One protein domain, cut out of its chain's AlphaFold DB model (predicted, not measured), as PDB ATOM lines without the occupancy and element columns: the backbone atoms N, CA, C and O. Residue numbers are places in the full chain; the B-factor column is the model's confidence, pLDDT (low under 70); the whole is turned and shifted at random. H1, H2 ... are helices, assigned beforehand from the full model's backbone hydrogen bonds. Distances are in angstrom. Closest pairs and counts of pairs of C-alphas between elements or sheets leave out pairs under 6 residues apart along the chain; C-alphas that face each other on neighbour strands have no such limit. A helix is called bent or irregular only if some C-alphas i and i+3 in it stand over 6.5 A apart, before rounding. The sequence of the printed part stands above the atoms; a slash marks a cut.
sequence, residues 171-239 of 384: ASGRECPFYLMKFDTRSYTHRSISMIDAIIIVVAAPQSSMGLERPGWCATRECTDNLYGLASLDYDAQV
ATOM      1  N   ALA A 171     153.771 122.358  39.711       56.28
ATOM      2  CA  ALA A 171     153.395 121.492  38.593       56.28
ATOM      3  C   ALA A 171     153.609 119.987  38.864       56.28
ATOM      4  O   ALA A 171     152.977 119.156  38.211       56.28
ATOM      5  N   SER A 172     154.493 119.614  39.800       58.84
ATOM      6  CA  SER A 172     154.744 118.208  40.155       58.84
ATOM      7  C   SER A 172     153.713 117.602  41.109       58.84
ATOM      8  O   SER A 172     153.589 116.380  41.139       58.84
ATOM      9  N   GLY A 173     152.950 118.421  41.841       52.03
ATOM     10  CA  GLY A 173     151.824 117.958  42.656       52.03
ATOM     11  C   GLY A 173     150.648 117.558  41.766       52.03
ATOM     12  O   GLY A 173     149.752 118.363  41.519       52.03
ATOM     13  N   ARG A 174     150.665 116.343  41.216       46.06
ATOM     14  CA  ARG A 174     149.567 115.846  40.379       46.06
ATOM     15  C   ARG A 174     148.354 115.516  41.268       46.06
ATOM     16  O   ARG A 174     148.494 115.023  42.378       46.06
ATOM     17  N   GLU A 175     147.170 115.872  40.773       50.53
ATOM     18  CA  GLU A 175     145.817 115.602  41.312       50.53
ATOM     19  C   GLU A 175     145.347 116.372  42.563       50.53
ATOM     20  O   GLU A 175     144.212 116.853  42.573       50.53
ATOM     21  N   CYS A 176     146.184 116.597  43.579       43.09
ATOM     22  CA  CYS A 176     145.736 117.255  44.821       43.09
ATOM     23  C   CYS A 176     145.329 118.748  44.669       43.09
ATOM     24  O   CYS A 176     144.312 119.154  45.242       43.09
ATOM     25  N   PRO A 177     146.029 119.583  43.867       50.16
ATOM     26  CA  PRO A 177     145.640 120.982  43.665       50.16
ATOM     27  C   PRO A 177     144.288 121.132  42.956       50.16
ATOM     28  O   PRO A 177     143.569 122.097  43.201       50.16
ATOM     29  N   PHE A 178     143.912 120.172  42.104       44.97
ATOM     30  CA  PHE A 178     142.695 120.253  41.292       44.97
ATOM     31  C   PHE A 178     141.407 120.161  42.121       44.97
ATOM     32  O   PHE A 178     140.407 120.779  41.755       44.97
ATOM     33  N   TYR A 179     141.420 119.444  43.250       47.47
ATOM     34  CA  TYR A 179     140.261 119.371  44.147       47.47
ATOM     35  C   TYR A 179     140.094 120.636  44.997       47.47
ATOM     36  O   TYR A 179     138.967 121.089  45.189       47.47
ATOM     37  N   LEU A 180     141.194 121.261  45.429       46.47
ATOM     38  CA  LEU A 180     141.155 122.549  46.133       46.47
ATOM     39  C   LEU A 180     140.803 123.706  45.184       46.47
ATOM     40  O   LEU A 180     140.052 124.599  45.559       46.47
ATOM     41  N   MET A 181     141.256 123.652  43.926       42.88
ATOM     42  CA  MET A 181     140.920 124.640  42.892       42.88
ATOM     43  C   MET A 181     139.470 124.558  42.388       42.88
ATOM     44  O   MET A 181     139.007 125.497  41.744       42.88
ATOM     45  N   LYS A 182     138.727 123.479  42.674       43.19
ATOM     46  CA  LYS A 182     137.282 123.412  42.377       43.19
ATOM     47  C   LYS A 182     136.431 124.279  43.316       43.19
ATOM     48  O   LYS A 182     135.281 124.559  42.981       43.19
ATOM     49  N   PHE A 183     136.983 124.757  44.432       43.88
ATOM     50  CA  PHE A 183     136.381 125.821  45.232       43.88
ATOM     51  C   PHE A 183     136.743 127.194  44.621       43.88
ATOM     52  O   PHE A 183     137.743 127.802  44.974       43.88
ATOM     53  N   ASP A 184     135.903 127.652  43.687       38.38
ATOM     54  CA  ASP A 184     135.846 128.999  43.078       38.38
ATOM     55  C   ASP A 184     137.069 129.469  42.244       38.38
ATOM     56  O   ASP A 184     138.063 130.009  42.726       38.38
ATOM     57  N   THR A 185     136.956 129.313  40.921       35.25
ATOM     58  CA  THR A 185     138.038 129.462  39.933       35.25
ATOM     59  C   THR A 185     138.269 130.878  39.394       35.25
ATOM     60  O   THR A 185     139.066 131.036  38.468       35.25
ATOM     61  N   ARG A 186     137.603 131.931  39.890       34.81
ATOM     62  CA  ARG A 186     137.566 133.198  39.126       34.81
ATOM     63  C   ARG A 186     138.522 134.322  39.517       34.81
ATOM     64  O   ARG A 186     138.611 135.259  38.729       34.81
ATOM     65  N   SER A 187     139.270 134.282  40.627       41.00
ATOM     66  CA  SER A 187     140.106 135.460  40.948       41.00
ATOM     67  C   SER A 187     141.255 135.307  41.960       41.00
ATOM     68  O   SER A 187     141.507 136.272  42.671       41.00
ATOM     69  N   TYR A 188     141.985 134.190  42.093       45.06
ATOM     70  CA  TYR A 188     142.940 134.086  43.219       45.06
ATOM     71  C   TYR A 188     144.235 133.317  42.933       45.06
ATOM     72  O   TYR A 188     144.257 132.091  42.957       45.06
ATOM     73  N   THR A 189     145.349 134.035  42.754       53.66
ATOM     74  CA  THR A 189     146.702 133.440  42.730       53.66
ATOM     75  C   THR A 189     147.501 133.684  44.013       53.66
ATOM     76  O   THR A 189     148.282 132.822  44.387       53.66
ATOM     77  N   HIS A 190     147.286 134.798  44.730       47.94
ATOM     78  CA  HIS A 190     147.954 135.060  46.021       47.94
ATOM     79  C   HIS A 190     147.061 134.766  47.239       47.94
ATOM     80  O   HIS A 190     147.506 134.170  48.212       47.94
ATOM     81  N   ARG A 191     145.770 135.132  47.194       52.28
ATOM     82  CA  ARG A 191     144.825 134.834  48.294       52.28
ATOM     83  C   ARG A 191     144.544 133.334  48.451       52.28
ATOM     84  O   ARG A 191     144.129 132.913  49.525       52.28
ATOM     85  N   SER A 192     144.764 132.539  47.403       59.62
ATOM     86  CA  SER A 192     144.562 131.088  47.433       59.62
ATOM     87  C   SER A 192     145.629 130.376  48.261       59.62
ATOM     88  O   SER A 192     145.281 129.467  49.004       59.62
ATOM     89  N   ILE A 193     146.889 130.822  48.229       63.62
ATOM     90  CA  ILE A 193     147.965 130.171  48.993       63.62
ATOM     91  C   ILE A 193     147.843 130.480  50.491       63.62
ATOM     92  O   ILE A 193     147.834 129.558  51.301       63.62
ATOM     93  N   SER A 194     147.548 131.730  50.866       64.25
ATOM     94  CA  SER A 194     147.253 132.072  52.269       64.25
ATOM     95  C   SER A 194     146.030 131.328  52.835       64.25
ATOM     96  O   SER A 194     145.905 131.131  54.042       64.25
ATOM     97  N   MET A 195     145.097 130.918  51.968       69.19
ATOM     98  CA  MET A 195     143.942 130.112  52.370       69.19
ATOM     99  C   MET A 195     144.331 128.645  52.612       69.19
ATOM    100  O   MET A 195     143.723 127.992  53.457       69.19
ATOM    101  N   ILE A 196     145.361 128.142  51.926       68.81
ATOM    102  CA  ILE A 196     145.910 126.797  52.139       68.81
ATOM    103  C   ILE A 196     146.569 126.702  53.519       68.81
ATOM    104  O   ILE A 196     146.290 125.747  54.243       68.81
ATOM    105  N   ASP A 197     147.319 127.724  53.940       67.19
ATOM    106  CA  ASP A 197     147.836 127.831  55.312       67.19
ATOM    107  C   ASP A 197     146.715 127.725  56.349       67.19
ATOM    108  O   ASP A 197     146.808 126.955  57.307       67.19
ATOM    109  N   ALA A 198     145.609 128.441  56.127       71.25
ATOM    110  CA  ALA A 198     144.447 128.356  57.000       71.25
ATOM    111  C   ALA A 198     143.841 126.941  57.010       71.25
ATOM    112  O   ALA A 198     143.508 126.442  58.077       71.25
ATOM    113  N   ILE A 199     143.734 126.257  55.869       72.62
ATOM    114  CA  ILE A 199     143.206 124.882  55.812       72.62
ATOM    115  C   ILE A 199     144.114 123.908  56.578       72.62
ATOM    116  O   ILE A 199     143.630 123.067  57.337       72.62
ATOM    117  N   ILE A 200     145.429 124.034  56.431       69.81
ATOM    118  CA  ILE A 200     146.410 123.145  57.071       69.81
ATOM    119  C   ILE A 200     146.425 123.346  58.575       69.81
ATOM    120  O   ILE A 200     146.281 122.386  59.337       69.81
ATOM    121  N   ILE A 201     146.574 124.605  58.986       66.19
ATOM    122  CA  ILE A 201     146.662 124.986  60.387       66.19
ATOM    123  C   ILE A 201     145.328 124.707  61.072       66.19
ATOM    124  O   ILE A 201     145.325 124.127  62.149       66.19
ATOM    125  N   VAL A 202     144.189 125.067  60.478       65.81
ATOM    126  CA  VAL A 202     142.891 125.006  61.171       65.81
ATOM    127  C   VAL A 202     142.250 123.620  61.107       65.81
ATOM    128  O   VAL A 202     141.554 123.239  62.047       65.81
ATOM    129  N   VAL A 203     142.462 122.853  60.033       69.12
ATOM    130  CA  VAL A 203     141.698 121.619  59.793       69.12
ATOM    131  C   VAL A 203     142.579 120.383  59.934       69.12
ATOM    132  O   VAL A 203     142.351 119.576  60.833       69.12
ATOM    133  N   ALA A 204     143.613 120.241  59.106       67.75
ATOM    134  CA  ALA A 204     144.339 118.974  58.990       67.75
ATOM    135  C   ALA A 204     145.203 118.639  60.225       67.75
ATOM    136  O   ALA A 204     145.147 117.515  60.744       67.75
ATOM    137  N   ALA A 205     145.983 119.608  60.715       69.81
ATOM    138  CA  ALA A 205     146.892 119.394  61.840       69.81
ATOM    139  C   ALA A 205     146.153 119.189  63.184       69.81
ATOM    140  O   ALA A 205     146.452 118.210  63.879       69.81
ATOM    141  N   PRO A 206     145.142 120.006  63.551       69.44
ATOM    142  CA  PRO A 206     144.403 119.822  64.794       69.44
ATOM    143  C   PRO A 206     143.633 118.511  64.813       69.44
ATOM    144  O   PRO A 206     143.695 117.799  65.812       69.44
ATOM    145  N   GLN A 207     142.948 118.153  63.721       75.06
ATOM    146  CA  GLN A 207     142.182 116.908  63.655       75.06
ATOM    147  C   GLN A 207     143.073 115.694  63.909       75.06
ATOM    148  O   GLN A 207     142.767 114.896  64.792       75.06
ATOM    149  N   SER A 208     144.228 115.630  63.238       70.69
ATOM    150  CA  SER A 208     145.193 114.544  63.444       70.69
ATOM    151  C   SER A 208     145.732 114.517  64.880       70.69
ATOM    152  O   SER A 208     145.764 113.457  65.499       70.69
ATOM    153  N   SER A 209     146.084 115.673  65.456       69.75
ATOM    154  CA  SER A 209     146.569 115.753  66.848       69.75
ATOM    155  C   SER A 209     145.504 115.421  67.903       69.75
ATOM    156  O   SER A 209     145.828 115.030  69.022       69.75
ATOM    157  N   MET A 210     144.222 115.575  67.562       74.00
ATOM    158  CA  MET A 210     143.092 115.272  68.439       74.00
ATOM    159  C   MET A 210     142.566 113.843  68.258       74.00
ATOM    160  O   MET A 210     141.617 113.475  68.949       74.00
ATOM    161  N   GLY A 211     143.160 113.049  67.360       79.69
ATOM    162  CA  GLY A 211     142.672 111.712  67.021       79.69
ATOM    163  C   GLY A 211     141.317 111.725  66.310       79.69
ATOM    164  O   GLY A 211     140.589 110.739  66.371       79.69
ATOM    165  N   LEU A 212     140.950 112.845  65.679       82.12
ATOM    166  CA  LEU A 212     139.754 112.932  64.850       82.12
ATOM    167  C   LEU A 212     140.041 112.329  63.477       82.12
ATOM    168  O   LEU A 212     141.140 112.481  62.934       82.12
ATOM    169  N   GLU A 213     139.031 111.683  62.901       84.06
ATOM    170  CA  GLU A 213     139.112 111.207  61.526       84.06
ATOM    171  C   GLU A 213     139.350 112.379  60.572       84.06
ATOM    172  O   GLU A 213     138.755 113.457  60.688       84.06
ATOM    173  N   ARG A 214     140.259 112.162  59.623       82.62
ATOM    174  CA  ARG A 214     140.537 113.127  58.563       82.62
ATOM    175  C   ARG A 214     139.323 113.225  57.642       82.62
ATOM    176  O   ARG A 214     138.621 112.231  57.450       82.62
ATOM    177  N   PRO A 215     139.073 114.389  57.024       84.69
ATOM    178  CA  PRO A 215     137.986 114.501  56.072       84.69
ATOM    179  C   PRO A 215     138.248 113.568  54.883       84.69
ATOM    180  O   PRO A 215     139.393 113.408  54.463       84.69
ATOM    181  N   GLY A 216     137.190 112.990  54.306       88.69
ATOM    182  CA  GLY A 216     137.319 111.976  53.249       88.69
ATOM    183  C   GLY A 216     138.141 112.423  52.031       88.69
ATOM    184  O   GLY A 216     138.841 111.611  51.436       88.69
ATOM    185  N   TRP A 217     138.147 113.721  51.708       87.19
ATOM    186  CA  TRP A 217     138.963 114.283  50.622       87.19
ATOM    187  C   TRP A 217     140.475 114.307  50.923       87.19
ATOM    188  O   TRP A 217     141.267 114.470  50.002       87.19
ATOM    189  N   CYS A 218     140.880 114.135  52.187       88.50
ATOM    190  CA  CYS A 218     142.275 114.087  52.636       88.50
ATOM    191  C   CYS A 218     142.552 112.917  53.588       88.50
ATOM    192  O   CYS A 218     143.296 113.043  54.564       88.50
ATOM    193  N   ALA A 219     141.938 111.762  53.325       87.25
ATOM    194  CA  ALA A 219     142.146 110.569  54.142       87.25
ATOM    195  C   ALA A 219     143.575 110.004  54.007       87.25
ATOM    196  O   ALA A 219     144.097 109.395  54.942       87.25
ATOM    197  N   THR A 220     144.232 110.219  52.863       89.19
ATOM    198  CA  THR A 220     145.563 109.667  52.588       89.19
ATOM    199  C   THR A 220     146.678 110.497  53.225       89.19
ATOM    200  O   THR A 220     146.587 111.717  53.388       89.19
ATOM    201  N   ARG A 221     147.785 109.825  53.563       86.25
ATOM    202  CA  ARG A 221     149.022 110.492  53.989       86.25
ATOM    203  C   ARG A 221     149.557 111.428  52.904       86.25
ATOM    204  O   ARG A 221     149.936 112.545  53.221       86.25
ATOM    205  N   GLU A 222     149.487 111.012  51.642       90.50
ATOM    206  CA  GLU A 222     149.928 111.813  50.496       90.50
ATOM    207  C   GLU A 222     149.213 113.170  50.408       90.50
ATOM    208  O   GLU A 222     149.868 114.192  50.225       90.50
ATOM    209  N   CYS A 223     147.889 113.218  50.607       89.19
ATOM    210  CA  CYS A 223     147.167 114.494  50.637       89.19
ATOM    211  C   CYS A 223     147.688 115.412  51.753       89.19
ATOM    212  O   CYS A 223     147.895 116.606  51.538       89.19
ATOM    213  N   THR A 224     147.944 114.849  52.938       84.88
ATOM    214  CA  THR A 224     148.485 115.603  54.078       84.88
ATOM    215  C   THR A 224     149.891 116.123  53.776       84.88
ATOM    216  O   THR A 224     150.157 117.304  53.980       84.88
ATOM    217  N   ASP A 225     150.766 115.286  53.223       87.88
ATOM    218  CA  ASP A 225     152.136 115.665  52.864       87.88
ATOM    219  C   ASP A 225     152.148 116.759  51.775       87.88
ATOM    220  O   ASP A 225     152.904 117.726  51.877       87.88
ATOM    221  N   ASN A 226     151.248 116.679  50.785       89.56
ATOM    222  CA  ASN A 226     151.070 117.712  49.757       89.56
ATOM    223  C   ASN A 226     150.619 119.048  50.352       89.56
ATOM    224  O   ASN A 226     151.131 120.105  49.982       89.56
ATOM    225  N   LEU A 227     149.673 119.000  51.287       88.00
ATOM    226  CA  LEU A 227     149.232 120.167  52.030       88.00
ATOM    227  C   LEU A 227     150.410 120.793  52.800       88.00
ATOM    228  O   LEU A 227     150.733 121.955  52.568       88.00
ATOM    229  N   TYR A 228     151.134 120.031  53.623       88.81
ATOM    230  CA  TYR A 228     152.329 120.532  54.319       88.81
ATOM    231  C   TYR A 228     153.391 121.098  53.363       88.81
ATOM    232  O   TYR A 228     154.016 122.115  53.671       88.81
ATOM    233  N   GLY A 229     153.562 120.490  52.188       91.31
ATOM    234  CA  GLY A 229     154.419 121.008  51.125       91.31
ATOM    235  C   GLY A 229     153.988 122.394  50.639       91.31
ATOM    236  O   GLY A 229     154.832 123.275  50.493       91.31
ATOM    237  N   LEU A 230     152.684 122.619  50.453       90.38
ATOM    238  CA  LEU A 230     152.132 123.921  50.064       90.38
ATOM    239  C   LEU A 230     152.284 124.980  51.165       90.38
ATOM    240  O   LEU A 230     152.655 126.105  50.847       90.38
ATOM    241  N   ALA A 231     152.083 124.635  52.442       89.75
ATOM    242  CA  ALA A 231     152.357 125.567  53.549       89.75
ATOM    243  C   ALA A 231     153.843 125.932  53.641       89.75
ATOM    244  O   ALA A 231     154.210 127.097  53.774       89.75
ATOM    245  N   SER A 232     154.733 124.940  53.514       91.94
ATOM    246  CA  SER A 232     156.177 125.199  53.470       91.94
ATOM    247  C   SER A 232     156.542 126.178  52.356       91.94
ATOM    248  O   SER A 232     157.417 127.027  52.539       91.94
ATOM    249  N   LEU A 233     155.878 126.039  51.211       92.62
ATOM    250  CA  LEU A 233     156.071 126.874  50.041       92.62
ATOM    251  C   LEU A 233     155.607 128.316  50.265       92.62
ATOM    252  O   LEU A 233     156.292 129.246  49.842       92.62
ATOM    253  N   ASP A 234     154.471 128.500  50.942       91.50
ATOM    254  CA  ASP A 234     153.985 129.825  51.331       91.50
ATOM    255  C   ASP A 234     154.979 130.515  52.269       91.50
ATOM    256  O   ASP A 234     155.394 131.650  52.031       91.50
ATOM    257  N   TYR A 235     155.478 129.789  53.272       93.06
ATOM    258  CA  TYR A 235     156.491 130.310  54.187       93.06
ATOM    259  C   TYR A 235     157.800 130.678  53.477       93.06
ATOM    260  O   TYR A 235     158.434 131.663  53.851       93.06
ATOM    261  N   ASP A 236     158.213 129.921  52.453       92.12
ATOM    262  CA  ASP A 236     159.364 130.276  51.610       92.12
ATOM    263  C   ASP A 236     159.105 131.560  50.812       92.12
ATOM    264  O   ASP A 236     159.987 132.421  50.717       92.12
ATOM    265  N   ALA A 237     157.896 131.715  50.265       91.81
ATOM    266  CA  ALA A 237     157.496 132.899  49.512       91.81
ATOM    267  C   ALA A 237     157.514 134.162  50.389       91.81
ATOM    268  O   ALA A 237     158.046 135.187  49.962       91.81
ATOM    269  N   GLN A 238     157.046 134.072  51.641       92.00
ATOM    270  CA  GLN A 238     157.022 135.184  52.606       92.00
ATOM    271  C   GLN A 238     158.412 135.755  52.942       92.00
ATOM    272  O   GLN A 238     158.514 136.865  53.461       92.00
ATOM    273  N   VAL A 239     159.498 135.025  52.664       93.62
ATOM    274  CA  VAL A 239     160.879 135.445  52.972       93.62
ATOM    275  C   VAL A 239     161.813 135.374  51.764       93.62
ATOM    276  O   VAL A 239     163.043 135.407  51.904       93.62
TER     277      VAL A 239
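This is residues 171 to 239 of the 384 residues of an uncharacterized protein of Trichogramma brassicae (UniProt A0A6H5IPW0). Two long helices, H2 and H3, cross as a skewed X and pack on each other near the crossing, and the short helix H1 sits off to one side, near the first part of H3. Two links join these parts: residues 181 to 190 between H1 and H2, and residues 210 to 220 between H2 and H3, of which 216 to 218 are a short helical run that bears no name. The printed part has 69 residues with three named helices, in the order H1, H2, H3, and no named strand; the class is all helix. The whole is compact, with a radius of gyration of the C-alphas of 12.2 A and spans of 34 by 27 by 21 A.

The longest helix is H2, residues 191 to 209. It touches H3, residues 221 to 237; their closest C-alphas are those of Asp 197 and Ala 231, 5.4 A apart. H2 and H3 run opposite ways at a steep tilt of 46 degrees, and their centres are 9.7 A apart. H1, residues 176 to 180, is close to H3 but not clearly touching it; their closest C-alphas, of Cys 176 and Cys 223, are 6.6 A apart. H1 and H2 are apart. In H3 every O i to N i+4 pair is within hydrogen-bond range; in H2 13 of 15 are, and in H1 0 of 1, beside 1 of 2 O i to N i+3 pairs.

H2 is 26.7 A long, from C-alpha 191 at (144.825, 134.834, 48.294) to C-alpha 209 at (146.569, 115.753, 66.848). It is only just irregular: C-alphas 202 and 205 are 6.9 A apart. H3 is 24.4 A long and ends with C-alpha 237 at (157.496, 132.899, 49.512). H1 measures 7.1 A.

The C-alphas of Arg 186 and Gly 211 are the two farthest apart, at 35.6 A. The printed part has no cut. The link from H2 to H3 is long, with 11 residues; that from H1 to H2 is short, with 10. The mean pLDDT of the printed part is 70.3; residues 171 to 197, 200 to 206 and 209 are under 70.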